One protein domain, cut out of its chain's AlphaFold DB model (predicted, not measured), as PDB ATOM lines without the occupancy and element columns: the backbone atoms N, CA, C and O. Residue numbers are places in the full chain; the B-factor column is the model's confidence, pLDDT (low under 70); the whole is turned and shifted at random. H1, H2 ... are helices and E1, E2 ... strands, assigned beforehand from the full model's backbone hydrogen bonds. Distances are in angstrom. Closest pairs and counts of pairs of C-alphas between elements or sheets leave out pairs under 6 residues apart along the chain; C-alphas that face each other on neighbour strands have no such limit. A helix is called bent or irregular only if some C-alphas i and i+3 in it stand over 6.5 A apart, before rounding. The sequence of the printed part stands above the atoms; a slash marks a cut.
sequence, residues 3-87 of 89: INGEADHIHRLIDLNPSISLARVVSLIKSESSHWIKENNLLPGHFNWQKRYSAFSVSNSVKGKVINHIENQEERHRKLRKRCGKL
ATOM      1  N   ILE A   3     103.448 152.255  55.086       95.88
ATOM      2  CA  ILE A   3     102.296 152.322  54.184       95.88
ATOM      3  C   ILE A   3     101.206 151.366  54.675       95.88
ATOM      4  O   ILE A   3     101.497 150.241  55.070       95.88
ATOM      5  N   ASN A   4      99.963 151.830  54.672       95.06
ATOM      6  CA  ASN A   4      98.761 151.039  54.937       95.06
ATOM      7  C   ASN A   4      97.562 151.817  54.363       95.06
ATOM      8  O   ASN A   4      97.718 152.960  53.928       95.06
ATOM      9  N   GLY A   5      96.366 151.251  54.357       88.75
ATOM     10  CA  GLY A   5      95.179 151.925  53.852       88.75
ATOM     11  C   GLY A   5      93.897 151.228  54.270       88.75
ATOM     12  O   GLY A   5      93.917 150.221  54.966       88.75
ATOM     13  N   GLU A   6      92.788 151.792  53.822       88.75
ATOM     14  CA  GLU A   6      91.460 151.191  53.867       88.75
ATOM     15  C   GLU A   6      90.973 151.011  52.418       88.75
ATOM     16  O   GLU A   6      91.655 151.395  51.465       88.75
ATOM     17  N   ALA A   7      89.783 150.444  52.227       86.00
ATOM     18  CA  ALA A   7      89.214 150.166  50.909       86.00
ATOM     19  C   ALA A   7      89.149 151.381  49.954       86.00
ATOM     20  O   ALA A   7      89.145 151.192  48.739       86.00
ATOM     21  N   ASP A   8      89.085 152.611  50.470       89.50
ATOM     22  CA  ASP A   8      88.877 153.836  49.688       89.50
ATOM     23  C   ASP A   8      90.031 154.859  49.761       89.50
ATOM     24  O   ASP A   8      89.999 155.867  49.050       89.50
ATOM     25  N   HIS A   9      91.063 154.630  50.583       93.44
ATOM     26  CA  HIS A   9      92.206 155.543  50.705       93.44
ATOM     27  C   HIS A   9      93.459 154.873  51.287       93.44
ATOM     28  O   HIS A   9      93.390 153.845  51.951       93.44
ATOM     29  N   ILE A  10      94.623 155.500  51.094       95.19
ATOM     30  CA  ILE A  10      95.902 155.042  51.656       95.19
ATOM     31  C   ILE A  10      96.555 156.119  52.525       95.19
ATOM     32  O   ILE A  10      96.423 157.316  52.266       95.19
ATOM     33  N   HIS A  11      97.326 155.678  53.515       95.62
ATOM     34  CA  HIS A  11      98.220 156.493  54.332       95.62
ATOM     35  C   HIS A  11      99.665 156.085  54.053       95.62
ATOM     36  O   HIS A  11     100.018 154.907  54.128       95.62
ATOM     37  N   ARG A  12     100.527 157.056  53.746       95.69
ATOM     38  CA  ARG A  12     101.938 156.801  53.441       95.69
ATOM     39  C   ARG A  12     102.839 157.811  54.133       95.69
ATOM     40  O   ARG A  12     102.629 159.014  54.013       95.69
ATOM     41  N   LEU A  13     103.874 157.310  54.800       97.25
ATOM     42  CA  LEU A  13     104.965 158.114  55.343       97.25
ATOM     43  C   LEU A  13     106.180 158.001  54.423       97.25
ATOM     44  O   LEU A  13     106.732 156.910  54.256       97.25
ATOM     45  N   ILE A  14     106.602 159.132  53.862       95.38
ATOM     46  CA  ILE A  14     107.775 159.246  52.991       95.38
ATOM     47  C   ILE A  14     108.807 160.179  53.618       95.38
ATOM     48  O   ILE A  14     108.445 161.180  54.234       95.38
ATOM     49  N   ASP A  15     110.084 159.868  53.422       94.94
ATOM     50  CA  ASP A  15     111.159 160.836  53.606       94.94
ATOM     51  C   ASP A  15     111.341 161.549  52.250       94.94
ATOM     52  O   ASP A  15     111.661 160.915  51.244       94.94
ATOM     53  N   LEU A  16     111.030 162.848  52.190       95.44
ATOM     54  CA  LEU A  16     111.021 163.638  50.953       95.44
ATOM     55  C   LEU A  16     112.219 164.590  50.930       95.44
ATOM     56  O   LEU A  16     112.400 165.376  51.859       95.44
ATOM     57  N   ASN A  17     113.009 164.555  49.855       95.62
ATOM     58  CA  ASN A  17     114.051 165.556  49.646       95.62
ATOM     59  C   ASN A  17     113.397 166.942  49.451       95.62
ATOM     60  O   ASN A  17     112.529 167.057  48.583       95.62
ATOM     61  N   PRO A  18     113.814 167.990  50.190       94.25
ATOM     62  CA  PRO A  18     113.248 169.335  50.066       94.25
ATOM     63  C   PRO A  18     113.304 169.939  48.655       94.25
ATOM     64  O   PRO A  18     112.500 170.811  48.341       94.25
ATOM     65  N   SER A  19     114.224 169.485  47.795       97.38
ATOM     66  CA  SER A  19     114.313 169.939  46.400       97.38
ATOM     67  C   SER A  19     113.206 169.379  45.498       97.38
ATOM     68  O   SER A  19     113.015 169.859  44.380       97.38
ATOM     69  N   ILE A  20     112.464 168.367  45.961       96.88
ATOM     70  CA  ILE A  20     111.426 167.691  45.189       96.88
ATOM     71  C   ILE A  20     110.051 168.176  45.647       96.88
ATOM     72  O   ILE A  20     109.679 168.074  46.814       96.88
ATOM     73  N   SER A  21     109.240 168.636  44.692       97.31
ATOM     74  CA  SER A  21     107.850 169.011  44.958       97.31
ATOM     75  C   SER A  21     107.024 167.811  45.424       97.31
ATOM     76  O   SER A  21     106.898 166.807  44.716       97.31
ATOM     77  N   LEU A  22     106.370 167.961  46.576       96.81
ATOM     78  CA  LEU A  22     105.399 166.996  47.086       96.81
ATOM     79  C   LEU A  22     104.294 166.700  46.060       96.81
ATOM     80  O   LEU A  22     103.931 165.541  45.868       96.81
ATOM     81  N   ALA A  23     103.793 167.723  45.360       97.31
ATOM     82  CA  ALA A  23     102.748 167.555  44.351       97.31
ATOM     83  C   ALA A  23     103.213 166.661  43.192       97.31
ATOM     84  O   ALA A  23     102.454 165.812  42.725       97.31
ATOM     85  N   ARG A  24     104.481 166.796  42.775       97.25
ATOM     86  CA  ARG A  24     105.081 165.939  41.744       97.25
ATOM     87  C   ARG A  24     105.154 164.486  42.206       97.25
ATOM     88  O   ARG A  24     104.759 163.599  41.458       97.25
ATOM     89  N   VAL A  25     105.613 164.242  43.434       97.19
ATOM     90  CA  VAL A  25     105.695 162.880  43.989       97.19
ATOM     91  C   VAL A  25     104.313 162.244  44.091       97.19
ATOM     92  O   VAL A  25     104.132 161.110  43.664       97.19
ATOM     93  N   VAL A  26     103.319 162.978  44.596       97.44
ATOM     94  CA  VAL A  26     101.940 162.475  44.679       97.44
ATOM     95  C   VAL A  26     101.370 162.191  43.289       97.44
ATOM     96  O   VAL A  26     100.714 161.168  43.111       97.44
ATOM     97  N   SER A  27     101.633 163.056  42.304       97.50
ATOM     98  CA  SER A  27     101.207 162.832  40.919       97.50
ATOM     99  C   SER A  27     101.772 161.529  40.361       97.50
ATOM    100  O   SER A  27     101.008 160.743  39.815       97.50
ATOM    101  N   LEU A  28     103.073 161.282  40.551       97.56
ATOM    102  CA  LEU A  28     103.732 160.054  40.103       97.56
ATOM    103  C   LEU A  28     103.175 158.823  40.821       97.56
ATOM    104  O   LEU A  28     102.813 157.845  40.183       97.56
ATOM    105  N   ILE A  29     103.023 158.879  42.148       96.81
ATOM    106  CA  ILE A  29     102.426 157.770  42.904       96.81
ATOM    107  C   ILE A  29     101.044 157.434  42.342       96.81
ATOM    108  O   ILE A  29     100.742 156.262  42.136       96.81
ATOM    109  N   LYS A  30     100.208 158.443  42.077       97.38
ATOM    110  CA  LYS A  30      98.858 158.236  41.548       97.38
ATOM    111  C   LYS A  30      98.859 157.713  40.111       97.38
ATOM    112  O   LYS A  30      98.089 156.797  39.830       97.38
ATOM    113  N   SER A  31      99.687 158.263  39.221       97.38
ATOM    114  CA  SER A  31      99.740 157.845  37.813       97.38
ATOM    115  C   SER A  31     100.269 156.424  37.676       97.38
ATOM    116  O   SER A  31      99.583 155.585  37.097       97.38
ATOM    117  N   GLU A  32     101.422 156.137  38.283       97.81
ATOM    118  CA  GLU A  32     102.093 154.845  38.145       97.81
ATOM    119  C   GLU A  32     101.276 153.727  38.787       97.81
ATOM    120  O   GLU A  32     101.106 152.667  38.193       97.81
ATOM    121  N   SER A  33     100.684 153.968  39.964       96.12
ATOM    122  CA  SER A  33      99.809 152.961  40.582       96.12
ATOM    123  C   SER A  33      98.535 152.717  39.774       96.12
ATOM    124  O   SER A  33      98.130 151.568  39.636       96.12
ATOM    125  N   SER A  34      97.917 153.756  39.202       96.62
ATOM    126  CA  SER A  34      96.724 153.574  38.358       96.62
ATOM    127  C   SER A  34      97.059 152.811  37.080       96.62
ATOM    128  O   SER A  34      96.293 151.943  36.664       96.62
ATOM    129  N   HIS A  35      98.210 153.120  36.473       96.38
ATOM    130  CA  HIS A  35      98.707 152.410  35.304       96.38
ATOM    131  C   HIS A  35      98.954 150.936  35.627       96.38
ATOM    132  O   HIS A  35      98.381 150.075  34.966       96.38
ATOM    133  N   TRP A  36      99.698 150.656  36.698       97.12
ATOM    134  CA  TRP A  36     100.016 149.299  37.131       97.12
ATOM    135  C   TRP A  36      98.766 148.475  37.472       97.12
ATOM    136  O   TRP A  36      98.642 147.337  37.024       97.12
ATOM    137  N   ILE A  37      97.797 149.055  38.196       96.44
ATOM    138  CA  ILE A  37      96.514 148.401  38.514       96.44
ATOM    139  C   ILE A  37      95.755 148.028  37.239       96.44
ATOM    140  O   ILE A  37      95.212 146.925  37.153       96.44
ATOM    141  N   LYS A  38      95.721 148.935  36.256       95.00
ATOM    142  CA  LYS A  38      95.042 148.713  34.976       95.00
ATOM    143  C   LYS A  38      95.754 147.656  34.136       95.00
ATOM    144  O   LYS A  38      95.098 146.770  33.606       95.00
ATOM    145  N   GLU A  39      97.074 147.750  34.015       96.94
ATOM    146  CA  GLU A  39      97.896 146.819  33.238       96.94
ATOM    147  C   GLU A  39      97.775 145.385  33.769       96.94
ATOM    148  O   GLU A  39      97.645 144.440  32.995       96.94
ATOM    149  N   ASN A  40      97.744 145.230  35.094       97.12
ATOM    150  CA  ASN A  40      97.706 143.926  35.752       97.12
ATOM    151  C   ASN A  40      96.279 143.441  36.064       97.12
ATOM    152  O   ASN A  40      96.122 142.394  36.685       97.12
ATOM    153  N   ASN A  41      95.239 144.179  35.652       95.38
ATOM    154  CA  ASN A  41      93.827 143.866  35.916       95.38
ATOM    155  C   ASN A  41      93.538 143.527  37.394       95.38
ATOM    156  O   ASN A  41      92.792 142.597  37.700       95.38
ATOM    157  N   LEU A  42      94.139 144.278  38.325       95.06
ATOM    158  CA  LEU A  42      94.098 143.947  39.760       95.06
ATOM    159  C   LEU A  42      92.734 144.199  40.415       95.06
ATOM    160  O   LEU A  42      92.476 143.695  41.506       95.06
ATOM    161  N   LEU A  43      91.879 145.004  39.783       92.69
ATOM    162  CA  LEU A  43      90.555 145.354  40.285       92.69
ATOM    163  C   LEU A  43      89.522 145.267  39.156       92.69
ATOM    164  O   LEU A  43      89.830 145.635  38.020       92.69
ATOM    165  N   PRO A  44      88.284 144.838  39.455       90.25
ATOM    166  CA  PRO A  44      87.199 144.907  38.491       90.25
ATOM    167  C   PRO A  44      86.818 146.370  38.216       90.25
ATOM    168  O   PRO A  44      86.605 147.159  39.137       90.25
ATOM    169  N   GLY A  45      86.681 146.719  36.937       90.00
ATOM    170  CA  GLY A  45      86.247 148.048  36.499       90.00
ATOM    171  C   GLY A  45      87.362 149.100  36.447       90.00
ATOM    172  O   GLY A  45      88.549 148.791  36.369       90.00
ATOM    173  N   HIS A  46      86.966 150.376  36.428       89.12
ATOM    174  CA  HIS A  46      87.898 151.499  36.316       89.12
ATOM    175  C   HIS A  46      88.339 152.006  37.690       89.12
ATOM    176  O   HIS A  46      87.566 152.638  38.409       89.12
ATOM    177  N   PHE A  47      89.611 151.791  38.019       93.56
ATOM    178  CA  PHE A  47      90.250 152.417  39.170       93.56
ATOM    179  C   PHE A  47      90.689 153.848  38.839       93.56
ATOM    180  O   PHE A  47      91.328 154.078  37.816       93.56
ATOM    181  N   ASN A  48      90.393 154.798  39.730       93.94
ATOM    182  CA  ASN A  48      90.905 156.164  39.662       93.94
ATOM    183  C   ASN A  48      91.108 156.732  41.068       93.94
ATOM    184  O   ASN A  48      90.234 156.625  41.929       93.94
ATOM    185  N   TRP A  49      92.223 157.430  41.277       96.50
ATOM    186  CA  TRP A  49      92.405 158.246  42.474       96.50
ATOM    187  C   TRP A  49      91.528 159.498  42.439       96.50
ATOM    188  O   TRP A  49      91.311 160.108  41.390       96.50
ATOM    189  N   GLN A  50      91.129 159.978  43.617       96.31
ATOM    190  CA  GLN A  50      90.563 161.319  43.741       96.31
ATOM    191  C   GLN A  50      91.564 162.389  43.273       96.31
ATOM    192  O   GLN A  50      92.779 162.262  43.464       96.31
ATOM    193  N   LYS A  51      91.054 163.504  42.731       95.25
ATOM    194  CA  LYS A  51      91.878 164.642  42.279       95.25
ATOM    195  C   LYS A  51      92.739 165.231  43.404       95.25
ATOM    196  O   LYS A  51      93.869 165.649  43.172       95.25
ATOM    197  N   ARG A  52      92.219 165.259  44.634       96.44
ATOM    198  CA  ARG A  52      92.862 165.897  45.796       96.44
ATOM    199  C   ARG A  52      93.755 164.920  46.566       96.44
ATOM    200  O   ARG A  52      93.655 163.706  46.403       96.44
ATOM    201  N   TYR A  53      94.658 165.457  47.376       97.19
ATOM    202  CA  TYR A  53      95.437 164.712  48.365       97.19
ATOM    203  C   TYR A  53      95.613 165.569  49.621       97.19
ATOM    204  O   TYR A  53      95.472 166.792  49.559       97.19
ATOM    205  N   SER A  54      95.936 164.916  50.734       96.12
ATOM    206  CA  SER A  54      96.239 165.558  52.014       96.12
ATOM    207  C   SER A  54      97.651 165.174  52.434       96.12
ATOM    208  O   SER A  54      98.066 164.035  52.220       96.12
ATOM    209  N   ALA A  55      98.392 166.113  53.015       96.75
ATOM    210  CA  ALA A  55      99.752 165.873  53.469       96.75
ATOM    211  C   ALA A  55     100.066 166.693  54.714       96.75
ATOM    212  O   ALA A  55      99.601 167.823  54.860       96.75
ATOM    213  N   PHE A  56     100.879 166.108  55.590       95.62
ATOM    214  CA  PHE A  56     101.236 166.670  56.883       95.62
ATOM    215  C   PHE A  56     102.721 166.420  57.139       95.62
ATOM    216  O   PHE A  56     103.215 165.316  56.905       95.62
ATOM    217  N   SER A  57     103.427 167.435  57.630       95.75
ATOM    218  CA  SER A  57     104.818 167.287  58.061       95.75
ATOM    219  C   SER A  57     104.878 166.547  59.394       95.75
ATOM    220  O   SER A  57     104.090 166.816  60.301       95.75
ATOM    221  N   VAL A  58     105.833 165.631  59.528       96.25
ATOM    222  CA  VAL A  58     106.015 164.808  60.730       96.25
ATOM    223  C   VAL A  58     107.380 165.109  61.334       96.25
ATOM    224  O   VAL A  58     108.401 164.970  60.666       96.25
ATOM    225  N   SER A  59     107.409 165.509  62.608       95.81
ATOM    226  CA  SER A  59     108.670 165.659  63.343       95.81
ATOM    227  C   SER A  59     109.320 164.296  63.567       95.81
ATOM    228  O   SER A  59     108.645 163.320  63.903       95.81
ATOM    229  N   ASN A  60     110.650 164.235  63.457       94.06
ATOM    230  CA  ASN A  60     111.401 162.998  63.667       94.06
ATOM    231  C   ASN A  60     111.157 162.394  65.067       94.06
ATOM    232  O   ASN A  60     111.081 161.178  65.211       94.06
ATOM    233  N   SER A  61     110.930 163.243  66.077       97.06
ATOM    234  CA  SER A  61     110.622 162.836  67.461       97.06
ATOM    235  C   SER A  61     109.358 161.977  67.597       97.06
ATOM    236  O   SER A  61     109.262 161.145  68.498       97.06
ATOM    237  N   VAL A  62     108.386 162.144  66.696       96.06
ATOM    238  CA  VAL A  62     107.121 161.392  66.696       96.06
ATOM    239  C   VAL A  62     107.034 160.391  65.545       96.06
ATOM    240  O   VAL A  62     106.013 159.718  65.405       96.06
ATOM    241  N   LYS A  63     108.103 160.234  64.749       96.25
ATOM    242  CA  LYS A  63     108.145 159.351  63.571       96.25
ATOM    243  C   LYS A  63     107.709 157.926  63.907       96.25
ATOM    244  O   LYS A  63     106.861 157.380  63.209       96.25
ATOM    245  N   GLY A  64     108.206 157.363  65.012       96.81
ATOM    246  CA  GLY A  64     107.816 156.022  65.468       96.81
ATOM    247  C   GLY A  64     106.320 155.900  65.785       96.81
ATOM    248  O   GLY A  64     105.678 154.936  65.385       96.81
ATOM    249  N   LYS A  65     105.723 156.921  66.416       96.25
ATOM    250  CA  LYS A  65     104.276 156.945  66.690       96.25
ATOM    251  C   LYS A  65     103.458 157.005  65.399       96.25
ATOM    252  O   LYS A  65     102.429 156.344  65.307       96.25
ATOM    253  N   VAL A  66     103.915 157.773  64.408       96.81
ATOM    254  CA  VAL A  66     103.244 157.873  63.103       96.81
ATOM    255  C   VAL A  66     103.365 156.575  62.306       96.81
ATOM    256  O   VAL A  66     102.379 156.158  61.709       96.81
ATOM    257  N   ILE A  67     104.523 155.907  62.335       97.00
ATOM    258  CA  ILE A  67     104.698 154.572  61.734       97.00
ATOM    259  C   ILE A  67     103.667 153.604  62.317       97.00
ATOM    260  O   ILE A  67     102.837 153.089  61.569       97.00
ATOM    261  N   ASN A  68     103.622 153.481  63.647       96.19
ATOM    262  CA  ASN A  68     102.657 152.611  64.319       96.19
ATOM    263  C   ASN A  68     101.208 153.012  63.995       96.19
ATOM    264  O   ASN A  68     100.347 152.154  63.820       96.19
ATOM    265  N   HIS A  69     100.909 154.311  63.898       94.06
ATOM    266  CA  HIS A  69      99.576 154.785  63.523       94.06
ATOM    267  C   HIS A  69      99.173 154.357  62.106       94.06
ATOM    268  O   HIS A  69      98.012 154.013  61.890       94.06
ATOM    269  N   ILE A  70     100.104 154.393  61.149       95.56
ATOM    270  CA  ILE A  70      99.861 153.986  59.762       95.56
ATOM    271  C   ILE A  70      99.675 152.472  59.692       95.56
ATOM    272  O   ILE A  70      98.665 152.021  59.171       95.56
ATOM    273  N   GLU A  71     100.574 151.684  60.277       95.62
ATOM    274  CA  GLU A  71     100.524 150.213  60.220       95.62
ATOM    275  C   GLU A  71      99.225 149.617  60.781       95.62
ATOM    276  O   GLU A  71      98.819 148.531  60.383       95.62
ATOM    277  N   ASN A  72      98.542 150.344  61.669       93.31
ATOM    278  CA  ASN A  72      97.299 149.911  62.306       93.31
ATOM    279  C   ASN A  72      96.023 150.533  61.692       93.31
ATOM    280  O   ASN A  72      94.958 150.441  62.312       93.31
ATOM    281  N   GLN A  73      96.091 151.193  60.525       91.88
ATOM    282  CA  GLN A  73      94.917 151.853  59.924       91.88
ATOM    283  C   GLN A  73      93.782 150.879  59.620       91.88
ATOM    284  O   GLN A  73      92.687 151.073  60.150       91.88
ATOM    285  N   GLU A  74      94.046 149.820  58.854       89.69
ATOM    286  CA  GLU A  74      93.043 148.808  58.500       89.69
ATOM    287  C   GLU A  74      92.325 148.250  59.745       89.69
ATOM    288  O   GLU A  74      91.095 148.237  59.836       89.69
ATOM    289  N   GLU A  75      93.079 147.876  60.788       88.56
ATOM    290  CA  GLU A  75      92.496 147.344  62.027       88.56
ATOM    291  C   GLU A  75      91.593 148.361  62.732       88.56
ATOM    292  O   GLU A  75      90.516 148.031  63.245       88.56
ATOM    293  N   ARG A  76      92.029 149.621  62.781       86.69
ATOM    294  CA  ARG A  76      91.281 150.703  63.420       86.69
ATOM    295  C   ARG A  76      89.971 150.966  62.681       86.69
ATOM    296  O   ARG A  76      88.924 151.062  63.327       86.69
ATOM    297  N   HIS A  77      90.009 151.033  61.355       85.88
ATOM    298  CA  HIS A  77      88.824 151.209  60.517       85.88
ATOM    299  C   HIS A  77      87.876 150.004  60.615       85.88
ATOM    300  O   HIS A  77      86.668 150.184  60.800       85.88
ATOM    301  N   ARG A  78      88.409 148.777  60.656       85.88
ATOM    302  CA  ARG A  78      87.635 147.553  60.917       85.88
ATOM    303  C   ARG A  78      86.875 147.612  62.245       85.88
ATOM    304  O   ARG A  78      85.687 147.281  62.290       85.88
ATOM    305  N   LYS A  79      87.524 148.051  63.331       85.19
ATOM    306  CA  LYS A  79      86.881 148.227  64.650       85.19
ATOM    307  C   LYS A  79      85.801 149.311  64.628       85.19
ATOM    308  O   LYS A  79      84.724 149.100  65.186       85.19
ATOM    309  N   LEU A  80      86.055 150.440  63.964       82.44
ATOM    310  CA  LEU A  80      85.077 151.523  63.820       82.44
ATOM    311  C   LEU A  80      83.832 151.068  63.045       82.44
ATOM    312  O   LEU A  80      82.714 151.320  63.499       82.44
ATOM    313  N   ARG A  81      84.003 150.317  61.946       81.44
ATOM    314  CA  ARG A  81      82.888 149.741  61.174       81.44
ATOM    315  C   ARG A  81      82.025 148.811  62.027       81.44
ATOM    316  O   ARG A  81      80.805 148.959  62.049       81.44
ATOM    317  N   LYS A  82      82.654 147.902  62.785       73.44
ATOM    318  CA  LYS A  82      81.951 146.988  63.708       73.44
ATOM    319  C   LYS A  82      81.171 147.736  64.795       73.44
ATOM    320  O   LYS A  82      80.096 147.296  65.182       73.44
ATOM    321  N   ARG A  83      81.694 148.863  65.286       67.75
ATOM    322  CA  ARG A  83      81.023 149.680  66.307       67.75
ATOM    323  C   ARG A  83      79.824 150.451  65.745       67.75
ATOM    324  O   ARG A  83      78.809 150.535  66.420       67.75
ATOM    325  N   CYS A  84      79.925 150.974  64.524       57.53
ATOM    326  CA  CYS A  84      78.836 151.712  63.875       57.53
ATOM    327  C   CYS A  84      77.657 150.796  63.494       57.53
ATOM    328  O   CYS A  84      76.502 151.179  63.648       57.53
ATOM    329  N   GLY A  85      77.936 149.552  63.083       56.25
ATOM    330  CA  GLY A  85      76.899 148.548  62.810       56.25
ATOM    331  C   GLY A  85      76.085 148.123  64.040       56.25
ATOM    332  O   GLY A  85      74.943 147.717  63.888       56.25
ATOM    333  N   LYS A  86      76.633 148.275  65.254       48.28
ATOM    334  CA  LYS A  86      75.961 147.944  66.526       48.28
ATOM    335  C   LYS A  86      74.982 149.010  67.038       48.28
ATOM    336  O   LYS A  86      74.349 148.788  68.057       48.28
ATOM    337  N   LEU A  87      74.894 150.168  66.381       48.22
ATOM    338  CA  LEU A  87      73.977 151.264  66.743       48.22
ATOM    339  C   LEU A  87      72.728 151.308  65.843       48.22
ATOM    340  O   LEU A  87      72.022 152.313  65.821       48.22
TER     341      LEU A  87
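Overview. This is residues 3 to 87 of the 89 residues of an uncharacterized protein of Calditrichaeota bacterium (UniProt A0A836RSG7). A small two-strand hairpin, E1 and E2, is in the middle of a loose, flat model, with the longest helix, H1, on one side of it and helix H2 packed on it from the other side. Helix H3 follows H2 almost at once, starts beside E1 and runs outward, so that residues 79 to 87 stick out as an arm, while a long link with no named element, residues 40 to 59, runs from H1 past the hairpin to H2. The printed part has 85 residues, with two named strands and three named helices in the order E1, E2, H1, H2, H3; the sheet E1 - E2 is antiparallel and the class is mostly helix. The whole is loose, with a radius of gyration of the C-alphas of 15.5 A and spans of 48 by 41 by 20 A.

Arrangement. E1, residues 3 to 6, and E2, residues 9 to 13, form a hairpin, antiparallel at 162 degrees between their directions. N 6 and O 9 are 2.8 A apart and N 11 and O 4 are 2.8 A apart, both within hydrogen-bond range. H1, residues 22 to 39, is apart from E1. H2, residues 60 to 71, is apart from H1. H2 has 5 pairs of C-alphas within 8 A with E2, the closest being those of His 11 and Ile 70 at 6.2 A. It also has 5 such pairs with E1, the closest being those of Asn 4 and Glu 71 at 5.6 A. H3, residues 73 to 85, is apart from H1, and H2 and H3 meet only through their link. The closest C-alphas of E1 and H3 are those of Glu 6 and Glu 74, 5.4 A apart. Each O i to N i+4 pair is within hydrogen-bond range in H1 and H3, and 6 of 8 are in H2.

Along the chain. E1 begins at C-alpha 3, (102.296, 152.322, 54.184), and is 10.9 A long; E2 is 13.8 A long. H1 is 25.6 A long from C-alpha 22, (105.399, 166.996, 47.086), to C-alpha 39. H2 is 17.1 A long and irregular: C-alphas 61 and 64 are 7.6 A apart. H3 is 18.5 A long and ends at C-alpha 85, (76.899, 148.548, 62.810).

Size, cuts and confidence. The two C-alphas farthest apart are those of Ser 19 and Leu 87, at 48.9 A. The printed part has no cut. The link from H1 to H2 is long, with 20 residues; that from E2 to H1 is short, and those from E1 to E2 and from H2 to H3 are tight. Residues 39 to 45 and residues 79 to 87 stand free. The mean pLDDT of the printed part is 91.8, and residues 83 to 87 are under 70.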